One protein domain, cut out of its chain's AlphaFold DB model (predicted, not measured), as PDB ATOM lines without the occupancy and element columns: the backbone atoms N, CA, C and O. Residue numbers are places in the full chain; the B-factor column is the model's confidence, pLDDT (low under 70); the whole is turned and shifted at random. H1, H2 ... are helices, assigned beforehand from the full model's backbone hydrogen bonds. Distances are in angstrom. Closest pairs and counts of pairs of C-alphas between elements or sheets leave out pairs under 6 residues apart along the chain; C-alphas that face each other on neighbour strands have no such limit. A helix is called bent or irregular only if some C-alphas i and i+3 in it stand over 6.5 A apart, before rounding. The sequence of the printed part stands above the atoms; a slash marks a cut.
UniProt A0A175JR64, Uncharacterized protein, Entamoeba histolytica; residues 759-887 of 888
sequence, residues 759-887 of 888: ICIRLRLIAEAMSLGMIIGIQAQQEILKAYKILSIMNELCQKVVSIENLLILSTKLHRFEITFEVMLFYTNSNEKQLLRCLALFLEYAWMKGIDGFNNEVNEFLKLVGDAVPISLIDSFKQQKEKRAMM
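Overview. This is residues 759 to 887 of the 888 residues of an uncharacterized protein of Entamoeba histolytica (UniProt A0A175JR64). A long row of helices, with the short helix H4 in its middle: the helical hairpin of H1 and H2 makes one end, H5 and H6 pack on the other side of H4, and H7 reaches out to the opposite end. H3 packs on H4 as well, next to the H2 side. The printed part has 129 residues with seven named helices, H1 to H7 in order along the chain, and no named strand, and its class is all helix. It is only just loose, close to compact, with a radius of gyration of the C-alphas of 17.1 A, and it spans 59 by 29 by 24 A, a rod.

Arrangement. The longest helix, H2, residues 778 to 797, touches H1, residues 759 to 775, in a helical hairpin at a shallow tilt of 23 degrees, opposite ways; the closest C-alphas are those of Gly 773 and Gln 781, 5.8 A apart. With residues 786 to 793 alone, H2 touches the hub H4, residues 817 to 826, at a shallow tilt of 24 degrees, opposite ways; the C-alphas of Lys 786 and Phe 826, the closest, are 6.0 A apart. H3, residues 804 to 813, forms a helical hairpin with H4; their closest C-alphas, of Ser 811 and Thr 820, are 5.6 A apart. H5, residues 832 to 847, forms a hairpin with H4 at a shallow tilt of 13 degrees; the C-alphas of Phe 817 and Phe 842, the closest, are 6.1 A apart. H6, residues 850 to 868, touches H4 with residues 861 to 865 alone, the same way at 17 degrees; the closest C-alphas, of Glu 818 and Phe 861, are 5.4 A apart. H5 and H6 form a hairpin; their closest C-alphas, of Ala 846 and Phe 854, are 4.7 A apart. H2 to H6 form a bundle of five helices, set side by side. H7, residues 871 to 885, touches no helix: it is near H6, and close to H5 but not clearly touching it, with C-alphas of Leu 843 and Ile 874 7.6 A apart. Every O i to N i+4 pair is within hydrogen-bond range in H2, H3, H4, H5 and H7, against 11 of 13 in H1 and 12 of 15 in H6.

Along the chain. H2 is 28.6 A long, H1 25.7 A, H6 24.6 A, H5 22.3 A and H7 21.1 A, while H4 measures 14.3 A and H3 14.0 A. H1 begins at C-alpha 759 (47.491, -36.897, 29.152), and H7 ends at C-alpha 885 (2.535, -49.164, 27.641). H1 and H6 are irregular: C-alphas 771 and 774 are 7.3 A apart, and C-alphas 864 and 867 are 9.5 A apart. H6 has a kink of 66 degrees near residue 862.

Size, cuts and confidence. The C-alphas farthest apart are those of Ile 775 and Met 887, 60.1 A. The printed part has no cut and no long link. Residues 774 to 779 stand free. The mean pLDDT of the printed part is 73.6, with 35 residues under 70, among them 770 to 778, 826 to 835 and 864 to 870.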
ATOM      1  N   ILE A 759      48.686 -37.685  29.417       76.00
ATOM      2  CA  ILE A 759      47.491 -36.897  29.152       76.00
ATOM      3  C   ILE A 759      47.484 -35.559  29.903       76.00
ATOM      4  O   ILE A 759      47.016 -34.560  29.356       76.00
ATOM      5  N   CYS A 760      48.076 -35.501  31.098       75.38
ATOM      6  CA  CYS A 760      48.195 -34.283  31.897       75.38
ATOM      7  C   CYS A 760      49.108 -33.257  31.213       75.38
ATOM      8  O   CYS A 760      48.800 -32.065  31.192       75.38
ATOM      9  N   ILE A 761      50.193 -33.722  30.581       72.31
ATOM     10  CA  ILE A 761      51.087 -32.875  29.777       72.31
ATOM     11  C   ILE A 761      50.337 -32.297  28.567       72.31
ATOM     12  O   ILE A 761      50.437 -31.102  28.296       72.31
ATOM     13  N   ARG A 762      49.550 -33.116  27.855       78.31
ATOM     14  CA  ARG A 762      48.766 -32.651  26.694       78.31
ATOM     15  C   ARG A 762      47.673 -31.661  27.082       78.31
ATOM     16  O   ARG A 762      47.506 -30.653  26.403       78.31
ATOM     17  N   LEU A 763      46.961 -31.917  28.181       73.44
ATOM     18  CA  LEU A 763      45.966 -30.990  28.723       73.44
ATOM     19  C   LEU A 763      46.591 -29.640  29.085       73.44
ATOM     20  O   LEU A 763      46.035 -28.607  28.719       73.44
ATOM     21  N   ARG A 764      47.767 -29.643  29.730       72.19
ATOM     22  CA  ARG A 764      48.521 -28.424  30.054       72.19
ATOM     23  C   ARG A 764      48.879 -27.630  28.798       72.19
ATOM     24  O   ARG A 764      48.533 -26.460  28.714       72.19
ATOM     25  N   LEU A 765      49.489 -28.278  27.804       72.62
ATOM     26  CA  LEU A 765      49.876 -27.645  26.537       72.62
ATOM     27  C   LEU A 765      48.667 -27.065  25.772       72.62
ATOM     28  O   LEU A 765      48.721 -25.941  25.278       72.62
ATOM     29  N   ILE A 766      47.548 -27.793  25.706       79.38
ATOM     30  CA  ILE A 766      46.308 -27.299  25.083       79.38
ATOM     31  C   ILE A 766      45.708 -26.120  25.854       79.38
ATOM     32  O   ILE A 766      45.172 -25.196  25.245       79.38
ATOM     33  N   ALA A 767      45.812 -26.109  27.178       70.69
ATOM     34  CA  ALA A 767      45.303 -25.016  27.989       70.69
ATOM     35  C   ALA A 767      46.217 -23.773  27.965       70.69
ATOM     36  O   ALA A 767      45.716 -22.648  27.943       70.69
ATOM     37  N   GLU A 768      47.534 -23.952  27.824       69.69
ATOM     38  CA  GLU A 768      48.454 -22.880  27.425       69.69
ATOM     39  C   GLU A 768      48.027 -22.286  26.067       69.69
ATOM     40  O   GLU A 768      47.909 -21.065  25.950       69.69
ATOM     41  N   ALA A 769      47.666 -23.109  25.072       71.88
ATOM     42  CA  ALA A 769      47.099 -22.619  23.808       71.88
ATOM     43  C   ALA A 769      45.740 -21.908  23.970       71.88
ATOM     44  O   ALA A 769      45.505 -20.913  23.285       71.88
ATOM     45  N   MET A 770      44.868 -22.339  24.893       66.31
ATOM     46  CA  MET A 770      43.631 -21.602  25.206       66.31
ATOM     47  C   MET A 770      43.916 -20.190  25.737       66.31
ATOM     48  O   MET A 770      43.191 -19.261  25.386       66.31
ATOM     49  N   SER A 771      44.995 -19.992  26.505       66.12
ATOM     50  CA  SER A 771      45.394 -18.654  26.982       66.12
ATOM     51  C   SER A 771      45.801 -17.701  25.842       66.12
ATOM     52  O   SER A 771      45.564 -16.496  25.923       66.12
ATOM     53  N   LEU A 772      46.317 -18.241  24.730       62.44
ATOM     54  CA  LEU A 772      46.606 -17.501  23.492       62.44
ATOM     55  C   LEU A 772      45.339 -17.228  22.653       62.44
ATOM     56  O   LEU A 772      45.386 -16.487  21.668       62.44
ATOM     57  N   GLY A 773      44.197 -17.803  23.049       56.47
ATOM     58  CA  GLY A 773      42.944 -17.840  22.298       56.47
ATOM     59  C   GLY A 773      42.383 -16.478  21.883       56.47
ATOM     60  O   GLY A 773      41.746 -16.377  20.839       56.47
ATOM     61  N   MET A 774      42.644 -15.408  22.638       55.38
ATOM     62  CA  MET A 774      42.115 -14.071  22.325       55.38
ATOM     63  C   MET A 774      42.765 -13.401  21.100       55.38
ATOM     64  O   MET A 774      42.243 -12.397  20.623       55.38
ATOM     65  N   ILE A 775      43.896 -13.918  20.601       60.69
ATOM     66  CA  ILE A 775      44.747 -13.247  19.595       60.69
ATOM     67  C   ILE A 775      44.665 -13.935  18.210       60.69
ATOM     68  O   ILE A 775      45.303 -13.511  17.251       60.69
ATOM     69  N   ILE A 776      43.875 -15.004  18.084       67.19
ATOM     70  CA  ILE A 776      43.920 -15.964  16.965       67.19
ATOM     71  C   ILE A 776      42.574 -16.095  16.243       67.19
ATOM     72  O   ILE A 776      41.526 -15.748  16.790       67.19
ATOM     73  N   GLY A 777      42.584 -16.638  15.022       64.06
ATOM     74  CA  GLY A 777      41.360 -16.884  14.260       64.06
ATOM     75  C   GLY A 777      40.384 -17.860  14.939       64.06
ATOM     76  O   GLY A 777      40.783 -18.833  15.580       64.06
ATOM     77  N   ILE A 778      39.079 -17.644  14.722       69.94
ATOM     78  CA  ILE A 778      37.975 -18.444  15.299       69.94
ATOM     79  C   ILE A 778      38.136 -19.950  15.020       69.94
ATOM     80  O   ILE A 778      37.849 -20.775  15.881       69.94
ATOM     81  N   GLN A 779      38.643 -20.322  13.840       70.94
ATOM     82  CA  GLN A 779      38.894 -21.724  13.482       70.94
ATOM     83  C   GLN A 779      39.936 -22.381  14.405       70.94
ATOM     84  O   GLN A 779      39.745 -23.511  14.851       70.94
ATOM     85  N   ALA A 780      41.009 -21.661  14.748       68.44
ATOM     86  CA  ALA A 780      42.025 -22.150  15.674       68.44
ATOM     87  C   ALA A 780      41.482 -22.234  17.114       68.44
ATOM     88  O   ALA A 780      41.740 -23.221  17.798       68.44
ATOM     89  N   GLN A 781      40.660 -21.269  17.548       66.00
ATOM     90  CA  GLN A 781      39.956 -21.336  18.842       66.00
ATOM     91  C   GLN A 781      39.071 -22.592  18.946       66.00
ATOM     92  O   GLN A 781      39.094 -23.287  19.962       66.00
ATOM     93  N   GLN A 782      38.315 -22.904  17.887       73.06
ATOM     94  CA  GLN A 782      37.433 -24.074  17.832       73.06
ATOM     95  C   GLN A 782      38.209 -25.396  17.905       73.06
ATOM     96  O   GLN A 782      37.820 -26.282  18.665       73.06
ATOM     97  N   GLU A 783      39.325 -25.526  17.181       77.75
ATOM     98  CA  GLU A 783      40.157 -26.738  17.230       77.75
ATOM     99  C   GLU A 783      40.875 -26.921  18.582       77.75
ATOM    100  O   GLU A 783      40.965 -28.050  19.069       77.75
ATOM    101  N   ILE A 784      41.298 -25.840  19.256       77.06
ATOM    102  CA  ILE A 784      41.821 -25.922  20.634       77.06
ATOM    103  C   ILE A 784      40.719 -26.369  21.608       77.06
ATOM    104  O   ILE A 784      40.948 -27.269  22.415       77.06
ATOM    105  N   LEU A 785      39.516 -25.788  21.533       79.06
ATOM    106  CA  LEU A 785      38.390 -26.154  22.407       79.06
ATOM    107  C   LEU A 785      37.984 -27.626  22.226       79.06
ATOM    108  O   LEU A 785      37.750 -28.344  23.200       79.06
ATOM    109  N   LYS A 786      37.948 -28.091  20.974       78.19
ATOM    110  CA  LYS A 786      37.723 -29.490  20.600       78.19
ATOM    111  C   LYS A 786      38.799 -30.412  21.183       78.19
ATOM    112  O   LYS A 786      38.460 -31.412  21.815       78.19
ATOM    113  N   ALA A 787      40.077 -30.048  21.045       80.56
ATOM    114  CA  ALA A 787      41.190 -30.791  21.632       80.56
ATOM    115  C   ALA A 787      41.094 -30.861  23.167       80.56
ATOM    116  O   ALA A 787      41.257 -31.938  23.743       80.56
ATOM    117  N   TYR A 788      40.764 -29.746  23.829       81.12
ATOM    118  CA  TYR A 788      40.591 -29.681  25.283       81.12
ATOM    119  C   TYR A 788      39.474 -30.608  25.773       81.12
ATOM    120  O   TYR A 788      39.683 -31.364  26.723       81.12
ATOM    121  N   LYS A 789      38.309 -30.597  25.109       77.06
ATOM    122  CA  LYS A 789      37.183 -31.481  25.443       77.06
ATOM    123  C   LYS A 789      37.550 -32.956  25.295       77.06
ATOM    124  O   LYS A 789      37.376 -33.722  26.238       77.06
ATOM    125  N   ILE A 790      38.125 -33.344  24.155       76.38
ATOM    126  CA  ILE A 790      38.498 -34.739  23.876       76.38
ATOM    127  C   ILE A 790      39.538 -35.252  24.885       76.38
ATOM    128  O   ILE A 790      39.385 -36.350  25.421       76.38
ATOM    129  N   LEU A 791      40.560 -34.451  25.205       78.62
ATOM    130  CA  LEU A 791      41.555 -34.807  26.220       78.62
ATOM    131  C   LEU A 791      40.967 -34.832  27.640       78.62
ATOM    132  O   LEU A 791      41.334 -35.698  28.430       78.62
ATOM    133  N   SER A 792      40.034 -33.934  27.972       79.00
ATOM    134  CA  SER A 792      39.362 -33.930  29.282       79.00
ATOM    135  C   SER A 792      38.536 -35.202  29.480       79.00
ATOM    136  O   SER A 792      38.634 -35.844  30.524       79.00
ATOM    137  N   ILE A 793      37.803 -35.616  28.443       74.12
ATOM    138  CA  ILE A 793      37.038 -36.866  28.405       74.12
ATOM    139  C   ILE A 793      37.953 -38.089  28.578       74.12
ATOM    140  O   ILE A 793      37.647 -38.986  29.361       74.12
ATOM    141  N   MET A 794      39.089 -38.140  27.874       76.81
ATOM    142  CA  MET A 794      40.062 -39.229  28.039       76.81
ATOM    143  C   MET A 794      40.664 -39.260  29.451       76.81
ATOM    144  O   MET A 794      40.912 -40.338  29.995       76.81
ATOM    145  N   ASN A 795      40.878 -38.095  30.065       81.25
ATOM    146  CA  ASN A 795      41.399 -38.001  31.424       81.25
ATOM    147  C   ASN A 795      40.389 -38.522  32.459       81.25
ATOM    148  O   ASN A 795      40.786 -39.243  33.371       81.25
ATOM    149  N   GLU A 796      39.093 -38.239  32.281       77.19
ATOM    150  CA  GLU A 796      38.022 -38.815  33.109       77.19
ATOM    151  C   GLU A 796      37.873 -40.332  32.890       77.19
ATOM    152  O   GLU A 796      37.818 -41.093  33.855       77.19
ATOM    153  N   LEU A 797      37.819 -40.793  31.632       75.06
ATOM    154  CA  LEU A 797      37.472 -42.184  31.316       75.06
ATOM    155  C   LEU A 797      38.605 -43.198  31.495       75.06
ATOM    156  O   LEU A 797      38.332 -44.354  31.823       75.06
ATOM    157  N   CYS A 798      39.854 -42.839  31.181       71.44
ATOM    158  CA  CYS A 798      40.935 -43.827  31.093       71.44
ATOM    159  C   CYS A 798      42.328 -43.344  31.511       71.44
ATOM    160  O   CYS A 798      43.240 -44.176  31.555       71.44
ATOM    161  N   GLN A 799      42.506 -42.050  31.811       74.62
ATOM    162  CA  GLN A 799      43.777 -41.435  32.234       74.62
ATOM    163  C   GLN A 799      44.956 -41.729  31.283       74.62
ATOM    164  O   GLN A 799      46.121 -41.750  31.680       74.62
ATOM    165  N   LYS A 800      44.656 -42.014  30.010       75.19
ATOM    166  CA  LYS A 800      45.618 -42.456  28.998       75.19
ATOM    167  C   LYS A 800      45.248 -41.876  27.646       75.19
ATOM    168  O   LYS A 800      44.078 -41.808  27.285       75.19
ATOM    169  N   VAL A 801      46.266 -41.531  26.869       83.50
ATOM    170  CA  VAL A 801      46.086 -41.172  25.464       83.50
ATOM    171  C   VAL A 801      45.687 -42.419  24.673       83.50
ATOM    172  O   VAL A 801      46.372 -43.442  24.723       83.50
ATOM    173  N   VAL A 802      44.585 -42.322  23.930       82.44
ATOM    174  CA  VAL A 802      44.095 -43.348  22.999       82.44
ATOM    175  C   VAL A 802      43.630 -42.680  21.702       82.44
ATOM    176  O   VAL A 802      43.325 -41.491  21.700       82.44
ATOM    177  N   SER A 803      43.538 -43.420  20.595       86.31
ATOM    178  CA  SER A 803      42.851 -42.908  19.398       86.31
ATOM    179  C   SER A 803      41.350 -42.741  19.664       86.31
ATOM    180  O   SER A 803      40.779 -43.440  20.507       86.31
ATOM    181  N   ILE A 804      40.675 -41.852  18.931       84.31
ATOM    182  CA  ILE A 804      39.243 -41.594  19.180       84.31
ATOM    183  C   ILE A 804      38.355 -42.801  18.859       84.31
ATOM    184  O   ILE A 804      37.357 -43.020  19.539       84.31
ATOM    185  N   GLU A 805      38.750 -43.654  17.914       82.19
ATOM    186  CA  GLU A 805      38.077 -44.939  17.683       82.19
ATOM    187  C   GLU A 805      38.062 -45.804  18.956       82.19
ATOM    188  O   GLU A 805      37.022 -46.335  19.345       82.19
ATOM    189  N   ASN A 806      39.197 -45.881  19.660       80.69
ATOM    190  CA  ASN A 806      39.297 -46.599  20.929       80.69
ATOM    191  C   ASN A 806      38.523 -45.901  22.055       80.69
ATOM    192  O   ASN A 806      37.924 -46.590  22.881       80.69
ATOM    193  N   LEU A 807      38.482 -44.563  22.074       80.50
ATOM    194  CA  LEU A 807      37.675 -43.805  23.033       80.50
ATOM    195  C   LEU A 807      36.177 -44.102  22.874       80.50
ATOM    196  O   LEU A 807      35.520 -44.418  23.861       80.50
ATOM    197  N   LEU A 808      35.662 -44.078  21.640       80.50
ATOM    198  CA  LEU A 808      34.264 -44.389  21.320       80.50
ATOM    199  C   LEU A 808      33.900 -45.842  21.667       80.50
ATOM    200  O   LEU A 808      32.817 -46.109  22.194       80.50
ATOM    201  N   ILE A 809      34.805 -46.794  21.412       75.50
ATOM    202  CA  ILE A 809      34.625 -48.198  21.818       75.50
ATOM    203  C   ILE A 809      34.579 -48.318  23.348       75.50
ATOM    204  O   ILE A 809      33.763 -49.077  23.876       75.50
ATOM    205  N   LEU A 810      35.438 -47.588  24.065       78.38
ATOM    206  CA  LEU A 810      35.507 -47.621  25.525       78.38
ATOM    207  C   LEU A 810      34.259 -46.999  26.167       78.38
ATOM    208  O   LEU A 810      33.627 -47.651  26.997       78.38
ATOM    209  N   SER A 811      33.866 -45.790  25.756       76.25
ATOM    210  CA  SER A 811      32.695 -45.087  26.296       76.25
ATOM    211  C   SER A 811      31.406 -45.885  26.070       76.25
ATOM    212  O   SER A 811      30.611 -46.050  26.996       76.25
ATOM    213  N   THR A 812      31.255 -46.494  24.885       72.38
ATOM    214  CA  THR A 812      30.121 -47.375  24.562       72.38
ATOM    215  C   THR A 812      30.093 -48.622  25.454       72.38
ATOM    216  O   THR A 812      29.033 -48.993  25.955       72.38
ATOM    217  N   LYS A 813      31.247 -49.270  25.691       73.25
ATOM    218  CA  LYS A 813      31.352 -50.449  26.579       73.25
ATOM    219  C   LYS A 813      31.078 -50.129  28.047       73.25
ATOM    220  O   LYS A 813      30.595 -50.996  28.765       73.25
ATOM    221  N   LEU A 814      31.390 -48.912  28.487       73.88
ATOM    222  CA  LEU A 814      31.108 -48.423  29.838       73.88
ATOM    223  C   LEU A 814      29.679 -47.868  29.990       73.88
ATOM    224  O   LEU A 814      29.337 -47.380  31.061       73.88
ATOM    225  N   HIS A 815      28.854 -47.925  28.935       69.44
ATOM    226  CA  HIS A 815      27.511 -47.331  28.878       69.44
ATOM    227  C   HIS A 815      27.473 -45.816  29.174       69.44
ATOM    228  O   HIS A 815      26.428 -45.279  29.532       69.44
ATOM    229  N   ARG A 816      28.598 -45.116  28.969       72.56
ATOM    230  CA  ARG A 816      28.735 -43.654  29.065       72.56
ATOM    231  C   ARG A 816      28.316 -43.027  27.728       72.56
ATOM    232  O   ARG A 816      29.140 -42.635  26.892       72.56
ATOM    233  N   PHE A 817      27.014 -43.077  27.452       69.00
ATOM    234  CA  PHE A 817      26.424 -42.663  26.174       69.00
ATOM    235  C   PHE A 817      26.472 -41.147  25.961       69.00
ATOM    236  O   PHE A 817      26.660 -40.707  24.832       69.00
ATOM    237  N   GLU A 818      26.376 -40.363  27.031       69.38
ATOM    238  CA  GLU A 818      26.572 -38.912  27.054       69.38
ATOM    239  C   GLU A 818      27.966 -38.523  26.541       69.38
ATOM    240  O   GLU A 818      28.082 -37.757  25.585       69.38
ATOM    241  N   ILE A 819      29.018 -39.168  27.056       72.94
ATOM    242  CA  ILE A 819      30.390 -38.979  26.568       72.94
ATOM    243  C   ILE A 819      30.542 -39.475  25.124       72.94
ATOM    244  O   ILE A 819      31.193 -38.831  24.304       72.94
ATOM    245  N   THR A 820      29.930 -40.614  24.787       73.50
ATOM    246  CA  THR A 820      29.965 -41.152  23.416       73.50
ATOM    247  C   THR A 820      29.363 -40.153  22.422       73.50
ATOM    248  O   THR A 820      29.938 -39.915  21.360       73.50
ATOM    249  N   PHE A 821      28.242 -39.526  22.784       73.50
ATOM    250  CA  PHE A 821      27.580 -38.503  21.983       73.50
ATOM    251  C   PHE A 821      28.430 -37.229  21.876       73.50
ATOM    252  O   PHE A 821      28.592 -36.708  20.774       73.50
ATOM    253  N   GLU A 822      29.030 -36.756  22.975       74.38
ATOM    254  CA  GLU A 822      29.905 -35.576  22.954       74.38
ATOM    255  C   GLU A 822      31.134 -35.786  22.050       74.38
ATOM    256  O   GLU A 822      31.419 -34.951  21.189       74.38
ATOM    257  N   VAL A 823      31.817 -36.932  22.150       73.56
ATOM    258  CA  VAL A 823      32.950 -37.260  21.263       73.56
ATOM    259  C   VAL A 823      32.506 -37.304  19.795       73.56
ATOM    260  O   VAL A 823      33.203 -36.767  18.932       73.56
ATOM    261  N   MET A 824      31.333 -37.875  19.493       73.25
ATOM    262  CA  MET A 824      30.777 -37.882  18.132       73.25
ATOM    263  C   MET A 824      30.351 -36.494  17.629       73.25
ATOM    264  O   MET A 824      30.300 -36.288  16.416       73.25
ATOM    265  N   LEU A 825      30.029 -35.556  18.518       74.12
ATOM    266  CA  LEU A 825      29.642 -34.192  18.161       74.12
ATOM    267  C   LEU A 825      30.859 -33.306  17.857       74.12
ATOM    268  O   LEU A 825      30.808 -32.496  16.935       74.12
ATOM    269  N   PHE A 826      31.957 -33.469  18.601       69.38
ATOM    270  CA  PHE A 826      33.165 -32.655  18.428       69.38
ATOM    271  C   PHE A 826      34.167 -33.210  17.412       69.38
ATOM    272  O   PHE A 826      34.864 -32.431  16.760       69.38
ATOM    273  N   TYR A 827      34.294 -34.534  17.285       65.50
ATOM    274  CA  TYR A 827      35.358 -35.123  16.469       65.50
ATOM    275  C   TYR A 827      34.938 -35.474  15.045       65.50
ATOM    276  O   TYR A 827      35.560 -35.021  14.083       65.50
ATOM    277  N   THR A 828      33.926 -36.325  14.904       57.22
ATOM    278  CA  THR A 828      33.498 -36.813  13.598       57.22
ATOM    279  C   THR A 828      32.657 -35.758  12.888       57.22
ATOM    280  O   THR A 828      31.795 -35.129  13.494       57.22
ATOM    281  N   ASN A 829      32.805 -35.663  11.561       54.84
ATOM    282  CA  ASN A 829      31.774 -35.107  10.672       54.84
ATOM    283  C   ASN A 829      30.567 -36.067  10.639       54.84
ATOM    284  O   ASN A 829      30.202 -36.608   9.592       54.84
ATOM    285  N   SER A 830      30.017 -36.359  11.819       52.25
ATOM    286  CA  SER A 830      28.937 -37.303  12.042       52.25
ATOM    287  C   SER A 830      27.765 -36.879  11.188       52.25
ATOM    288  O   SER A 830      27.237 -35.778  11.343       52.25
ATOM    289  N   ASN A 831      27.318 -37.766  10.302       57.41
ATOM    290  CA  ASN A 831      26.022 -37.559   9.681       57.41
ATOM    291  C   ASN A 831      24.987 -37.468  10.814       57.41
ATOM    292  O   ASN A 831      25.028 -38.282  11.736       57.41
ATOM    293  N   GLU A 832      24.055 -36.523  10.735       64.31
ATOM    294  CA  GLU A 832      22.960 -36.337  11.699       64.31
ATOM    295  C   GLU A 832      22.284 -37.673  12.075       64.31
ATOM    296  O   GLU A 832      22.004 -37.944  13.240       64.31
ATOM    297  N   LYS A 833      22.159 -38.596  11.107       63.97
ATOM    298  CA  LYS A 833      21.664 -39.971  11.303       63.97
ATOM    299  C   LYS A 833      22.445 -40.804  12.329       63.97
ATOM    300  O   LYS A 833      21.854 -41.668  12.969       63.97
ATOM    301  N   GLN A 834      23.757 -40.612  12.463       64.38
ATOM    302  CA  GLN A 834      24.597 -41.329  13.432       64.38
ATOM    303  C   GLN A 834      24.430 -40.764  14.846       64.38
ATOM    304  O   GLN A 834      24.267 -41.552  15.777       64.38
ATOM    305  N   LEU A 835      24.375 -39.435  14.993       69.50
ATOM    306  CA  LEU A 835      24.050 -38.777  16.265       69.50
ATOM    307  C   LEU A 835      22.644 -39.181  16.732       69.50
ATOM    308  O   LEU A 835      22.486 -39.688  17.839       69.50
ATOM    309  N   LEU A 836      21.641 -39.094  15.850       71.44
ATOM    310  CA  LEU A 836      20.272 -39.546  16.128       71.44
ATOM    311  C   LEU A 836      20.196 -41.040  16.485       71.44
ATOM    312  O   LEU A 836      19.404 -41.424  17.342       71.44
ATOM    313  N   ARG A 837      21.029 -41.897  15.878       70.69
ATOM    314  CA  ARG A 837      21.105 -43.324  16.236       70.69
ATOM    315  C   ARG A 837      21.733 -43.543  17.615       70.69
ATOM    316  O   ARG A 837      21.269 -44.422  18.335       70.69
ATOM    317  N   CYS A 838      22.755 -42.770  17.982       72.00
ATOM    318  CA  CYS A 838      23.351 -42.807  19.318       72.00
ATOM    319  C   CYS A 838      22.330 -42.352  20.378       72.00
ATOM    320  O   CYS A 838      22.079 -43.081  21.336       72.00
ATOM    321  N   LEU A 839      21.642 -41.231  20.129       76.31
ATOM    322  CA  LEU A 839      20.547 -40.728  20.963       76.31
ATOM    323  C   LEU A 839      19.420 -41.760  21.123       76.31
ATOM    324  O   LEU A 839      18.968 -42.005  22.236       76.31
ATOM    325  N   ALA A 840      18.984 -42.409  20.040       72.81
ATOM    326  CA  ALA A 840      17.941 -43.432  20.105       72.81
ATOM    327  C   ALA A 840      18.356 -44.651  20.951       72.81
ATOM    328  O   ALA A 840      17.545 -45.165  21.718       72.81
ATOM    329  N   LEU A 841      19.615 -45.097  20.850       74.19
ATOM    330  CA  LEU A 841      20.147 -46.185  21.681       74.19
ATOM    331  C   LEU A 841      20.226 -45.789  23.162       74.19
ATOM    332  O   LEU A 841      19.879 -46.598  24.021       74.19
ATOM    333  N   PHE A 842      20.624 -44.548  23.456       80.62
ATOM    334  CA  PHE A 842      20.600 -43.996  24.810       80.62
ATOM    335  C   PHE A 842      19.176 -43.942  25.387       80.62
ATOM    336  O   PHE A 842      18.951 -44.428  26.492       80.62
ATOM    337  N   LEU A 843      18.202 -43.415  24.639       80.62
ATOM    338  CA  LEU A 843      16.814 -43.301  25.102       80.62
ATOM    339  C   LEU A 843      16.171 -44.677  25.353       80.62
ATOM    340  O   LEU A 843      15.438 -44.840  26.327       80.62
ATOM    341  N   GLU A 844      16.479 -45.685  24.530       80.00
ATOM    342  CA  GLU A 844      16.084 -47.079  24.783       80.00
ATOM    343  C   GLU A 844      16.739 -47.649  26.055       80.00
ATOM    344  O   GLU A 844      16.046 -48.253  26.873       80.00
ATOM    345  N   TYR A 845      18.040 -47.416  26.266       81.31
ATOM    346  CA  TYR A 845      18.753 -47.836  27.480       81.31
ATOM    347  C   TYR A 845      18.187 -47.176  28.748       81.31
ATOM    348  O   TYR A 845      17.886 -47.869  29.722       81.31
ATOM    349  N   ALA A 846      17.977 -45.859  28.725       78.94
ATOM    350  CA  ALA A 846      17.378 -45.116  29.828       78.94
ATOM    351  C   ALA A 846      15.955 -45.620  30.134       78.94
ATOM    352  O   ALA A 846      15.576 -45.738  31.298       78.94
ATOM    353  N   TRP A 847      15.175 -45.991  29.109       83.12
ATOM    354  CA  TRP A 847      13.808 -46.490  29.288       83.12
ATOM    355  C   TRP A 847      13.760 -47.856  29.989       83.12
ATOM    356  O   TRP A 847      12.822 -48.138  30.737       83.12
ATOM    357  N   MET A 848      14.790 -48.694  29.822       81.06
ATOM    358  CA  MET A 848      14.904 -49.973  30.542       81.06
ATOM    359  C   MET A 848      15.059 -49.807  32.065       81.06
ATOM    360  O   MET A 848      14.843 -50.772  32.794       81.06
ATOM    361  N   LYS A 849      15.376 -48.601  32.561       78.69
ATOM    362  CA  LYS A 849      15.456 -48.276  33.999       78.69
ATOM    363  C   LYS A 849      14.107 -47.840  34.610       78.69
ATOM    364  O   LYS A 849      14.064 -47.469  35.781       78.69
ATOM    365  N   GLY A 850      13.007 -47.902  33.853       78.00
ATOM    366  CA  GLY A 850      11.676 -47.451  34.288       78.00
ATOM    367  C   GLY A 850      11.492 -45.933  34.180       78.00
ATOM    368  O   GLY A 850      12.424 -45.221  33.829       78.00
ATOM    369  N   ILE A 851      10.288 -45.417  34.461       78.62
ATOM    370  CA  ILE A 851       9.933 -44.007  34.188       78.62
ATOM    371  C   ILE A 851      10.787 -43.022  35.006       78.62
ATOM    372  O   ILE A 851      11.322 -42.066  34.443       78.62
ATOM    373  N   ASP A 852      10.961 -43.265  36.305       75.00
ATOM    374  CA  ASP A 852      11.761 -42.385  37.170       75.00
ATOM    375  C   ASP A 852      13.261 -42.484  36.851       75.00
ATOM    376  O   ASP A 852      13.956 -41.468  36.805       75.00
ATOM    377  N   GLY A 853      13.743 -43.690  36.527       75.69
ATOM    378  CA  GLY A 853      15.100 -43.913  36.028       75.69
ATOM    379  C   GLY A 853      15.355 -43.195  34.700       75.69
ATOM    380  O   GLY A 853      16.358 -42.502  34.568       75.69
ATOM    381  N   PHE A 854      14.419 -43.279  33.751       82.94
ATOM    382  CA  PHE A 854      14.482 -42.588  32.463       82.94
ATOM    383  C   PHE A 854      14.577 -41.074  32.641       82.94
ATOM    384  O   PHE A 854      15.460 -40.454  32.057       82.94
ATOM    385  N   ASN A 855      13.711 -40.476  33.470       80.12
ATOM    386  CA  ASN A 855      13.740 -39.032  33.716       80.12
ATOM    387  C   ASN A 855      15.090 -38.595  34.316       80.12
ATOM    388  O   ASN A 855      15.650 -37.593  33.878       80.12
ATOM    389  N   ASN A 856      15.639 -39.351  35.273       80.31
ATOM    390  CA  ASN A 856      16.934 -39.036  35.884       80.31
ATOM    391  C   ASN A 856      18.092 -39.134  34.878       80.31
ATOM    392  O   ASN A 856      18.878 -38.199  34.756       80.31
ATOM    393  N   GLU A 857      18.174 -40.225  34.116       79.25
ATOM    394  CA  GLU A 857      19.254 -40.454  33.147       79.25
ATOM    395  C   GLU A 857      19.209 -39.446  31.994       79.25
ATOM    396  O   GLU A 857      20.242 -38.923  31.582       79.25
ATOM    397  N   VAL A 858      18.009 -39.129  31.495       81.56
ATOM    398  CA  VAL A 858      17.802 -38.104  30.463       81.56
ATOM    399  C   VAL A 858      18.180 -36.717  30.976       81.56
ATOM    400  O   VAL A 858      18.800 -35.958  30.236       81.56
ATOM    401  N   ASN A 859      17.870 -36.390  32.234       77.69
ATOM    402  CA  ASN A 859      18.281 -35.123  32.834       77.69
ATOM    403  C   ASN A 859      19.810 -35.027  32.981       77.69
ATOM    404  O   ASN A 859      20.372 -33.987  32.651       77.69
ATOM    405  N   GLU A 860      20.501 -36.090  33.414       75.69
ATOM    406  CA  GLU A 860      21.975 -36.107  33.465       75.69
ATOM    407  C   GLU A 860      22.613 -36.002  32.069       75.69
ATOM    408  O   GLU A 860      23.548 -35.228  31.868       75.69
ATOM    409  N   PHE A 861      22.065 -36.701  31.071       76.75
ATOM    410  CA  PHE A 861      22.506 -36.590  29.679       76.75
ATOM    411  C   PHE A 861      22.317 -35.163  29.128       76.75
ATOM    412  O   PHE A 861      23.238 -34.596  28.539       76.75
ATOM    413  N   LEU A 862      21.157 -34.540  29.366       73.62
ATOM    414  CA  LEU A 862      20.873 -33.174  28.910       73.62
ATOM    415  C   LEU A 862      21.749 -32.111  29.589       73.62
ATOM    416  O   LEU A 862      22.093 -31.133  28.933       73.62
ATOM    417  N   LYS A 863      22.175 -32.300  30.849       72.81
ATOM    418  CA  LYS A 863      23.145 -31.395  31.503       72.81
ATOM    419  C   LYS A 863      24.481 -31.322  30.760       72.81
ATOM    420  O   LYS A 863      25.087 -30.257  30.718       72.81
ATOM    421  N   LEU A 864      24.945 -32.443  30.206       65.31
ATOM    422  CA  LEU A 864      26.249 -32.544  29.540       65.31
ATOM    423  C   LEU A 864      26.189 -32.148  28.060       65.31
ATOM    424  O   LEU A 864      27.099 -31.494  27.557       65.31
ATOM    425  N   VAL A 865      25.114 -32.528  27.365       64.75
ATOM    426  CA  VAL A 865      24.984 -32.322  25.912       64.75
ATOM    427  C   VAL A 865      24.266 -31.003  25.560       64.75
ATOM    428  O   VAL A 865      24.462 -30.464  24.469       64.75
ATOM    429  N   GLY A 866      23.488 -30.436  26.490       68.75
ATOM    430  CA  GLY A 866      22.823 -29.137  26.347       68.75
ATOM    431  C   GLY A 866      21.866 -29.053  25.151       68.75
ATOM    432  O   GLY A 866      21.245 -30.039  24.750       68.75
ATOM    433  N   ASP A 867      21.783 -27.866  24.545       65.19
ATOM    434  CA  ASP A 867      20.870 -27.558  23.430       65.19
ATOM    435  C   ASP A 867      21.175 -28.319  22.121       65.19
ATOM    436  O   ASP A 867      20.417 -28.224  21.155       65.19
ATOM    437  N   ALA A 868      22.265 -29.095  22.059       63.75
ATOM    438  CA  ALA A 868      22.610 -29.892  20.882       63.75
ATOM    439  C   ALA A 868      21.646 -31.071  20.628       63.75
ATOM    440  O   ALA A 868      21.717 -31.708  19.573       63.75
ATOM    441  N   VAL A 869      20.742 -31.367  21.569       69.12
ATOM    442  CA  VAL A 869      19.711 -32.403  21.439       69.12
ATOM    443  C   VAL A 869      18.316 -31.775  21.546       69.12
ATOM    444  O   VAL A 869      17.946 -31.275  22.608       69.12
ATOM    445  N   PRO A 870      17.488 -31.826  20.482       69.50
ATOM    446  CA  PRO A 870      16.131 -31.294  20.525       69.50
ATOM    447  C   PRO A 870      15.251 -32.023  21.550       69.50
ATOM    448  O   PRO A 870      14.918 -33.197  21.372       69.50
ATOM    449  N   ILE A 871      14.798 -31.304  22.583       76.88
ATOM    450  CA  ILE A 871      13.898 -31.822  23.636       76.88
ATOM    451  C   ILE A 871      12.635 -32.462  23.028       76.88
ATOM    452  O   ILE A 871      12.183 -33.514  23.472       76.88
ATOM    453  N   SER A 872      12.128 -31.908  21.921       76.44
ATOM    454  CA  SER A 872      10.969 -32.434  21.190       76.44
ATOM    455  C   SER A 872      11.134 -33.875  20.680       76.44
ATOM    456  O   SER A 872      10.135 -34.588  20.559       76.44
ATOM    457  N   LEU A 873      12.360 -34.342  20.404       76.44
ATOM    458  CA  LEU A 873      12.631 -35.742  20.045       76.44
ATOM    459  C   LEU A 873      12.516 -36.669  21.262       76.44
ATOM    460  O   LEU A 873      11.985 -37.774  21.143       76.44
ATOM    461  N   ILE A 874      12.966 -36.202  22.428       81.75
ATOM    462  CA  ILE A 874      12.887 -36.922  23.705       81.75
ATOM    463  C   ILE A 874      11.423 -37.041  24.144       81.75
ATOM    464  O   ILE A 874      10.955 -38.145  24.427       81.75
ATOM    465  N   ASP A 875      10.669 -35.938  24.099       80.00
ATOM    466  CA  ASP A 875       9.228 -35.924  24.388       80.00
ATOM    467  C   ASP A 875       8.453 -36.848  23.441       80.00
ATOM    468  O   ASP A 875       7.606 -37.630  23.875       80.00
ATOM    469  N   SER A 876       8.774 -36.812  22.142       81.12
ATOM    470  CA  SER A 876       8.152 -37.689  21.142       81.12
ATOM    471  C   SER A 876       8.425 -39.168  21.425       81.12
ATOM    472  O   SER A 876       7.517 -39.992  21.301       81.12
ATOM    473  N   PHE A 877       9.650 -39.518  21.832       84.44
ATOM    474  CA  PHE A 877      10.009 -40.881  22.226       84.44
ATOM    475  C   PHE A 877       9.239 -41.325  23.478       84.44
ATOM    476  O   PHE A 877       8.597 -42.379  23.463       84.44
ATOM    477  N   LYS A 878       9.229 -40.494  24.530       82.50
ATOM    478  CA  LYS A 878       8.516 -40.755  25.789       82.50
ATOM    479  C   LYS A 878       7.020 -40.975  25.552       82.50
ATOM    480  O   LYS A 878       6.492 -42.025  25.914       82.50
ATOM    481  N   GLN A 879       6.361 -40.069  24.827       82.19
ATOM    482  CA  GLN A 879       4.941 -40.195  24.479       82.19
ATOM    483  C   GLN A 879       4.632 -41.461  23.663       82.19
ATOM    484  O   GLN A 879       3.567 -42.058  23.832       82.19
ATOM    485  N   GLN A 880       5.525 -41.887  22.761       81.06
ATOM    486  CA  GLN A 880       5.341 -43.133  22.006       81.06
ATOM    487  C   GLN A 880       5.471 -44.377  22.894       81.06
ATOM    488  O   GLN A 880       4.718 -45.336  22.707       81.06
ATOM    489  N   LYS A 881       6.395 -44.372  23.860       83.06
ATOM    490  CA  LYS A 881       6.572 -45.471  24.819       83.06
ATOM    491  C   LYS A 881       5.405 -45.568  25.798       83.06
ATOM    492  O   LYS A 881       4.857 -46.655  25.954       83.06
ATOM    493  N   GLU A 882       4.965 -44.448  26.368       79.62
ATOM    494  CA  GLU A 882       3.804 -44.383  27.267       79.62
ATOM    495  C   GLU A 882       2.518 -44.841  26.562       79.62
ATOM    496  O   GLU A 882       1.803 -45.695  27.081       79.62
ATOM    497  N   LYS A 883       2.264 -44.385  25.324       78.56
ATOM    498  CA  LYS A 883       1.117 -44.856  24.521       78.56
ATOM    499  C   LYS A 883       1.147 -46.359  24.248       78.56
ATOM    500  O   LYS A 883       0.092 -46.983  24.243       78.56
ATOM    501  N   ARG A 884       2.328 -46.949  24.023       71.12
ATOM    502  CA  ARG A 884       2.465 -48.409  23.873       71.12
ATOM    503  C   ARG A 884       2.251 -49.137  25.197       71.12
ATOM    504  O   ARG A 884       1.594 -50.167  25.193       71.12
ATOM    505  N   ALA A 885       2.743 -48.597  26.309       63.16
ATOM    506  CA  ALA A 885       2.535 -49.164  27.641       63.16
ATOM    507  C   ALA A 885       1.065 -49.112  28.106       63.16
ATOM    508  O   ALA A 885       0.680 -49.921  28.933       63.16
ATOM    509  N   MET A 886       0.244 -48.202  27.562       58.94
ATOM    510  CA  MET A 886      -1.212 -48.155  27.788       58.94
ATOM    511  C   MET A 886      -2.033 -49.044  26.830       58.94
ATOM    512  O   MET A 886      -3.255 -49.099  26.953       58.94
ATOM    513  N   MET A 887      -1.401 -49.687  25.840       51.91
ATOM    514  CA  MET A 887      -2.053 -50.613  24.897       51.91
ATOM    515  C   MET A 887      -1.866 -52.096  25.264       51.91
ATOM    516  O   MET A 887      -2.414 -52.956  24.572       51.91
TER     517      MET A 887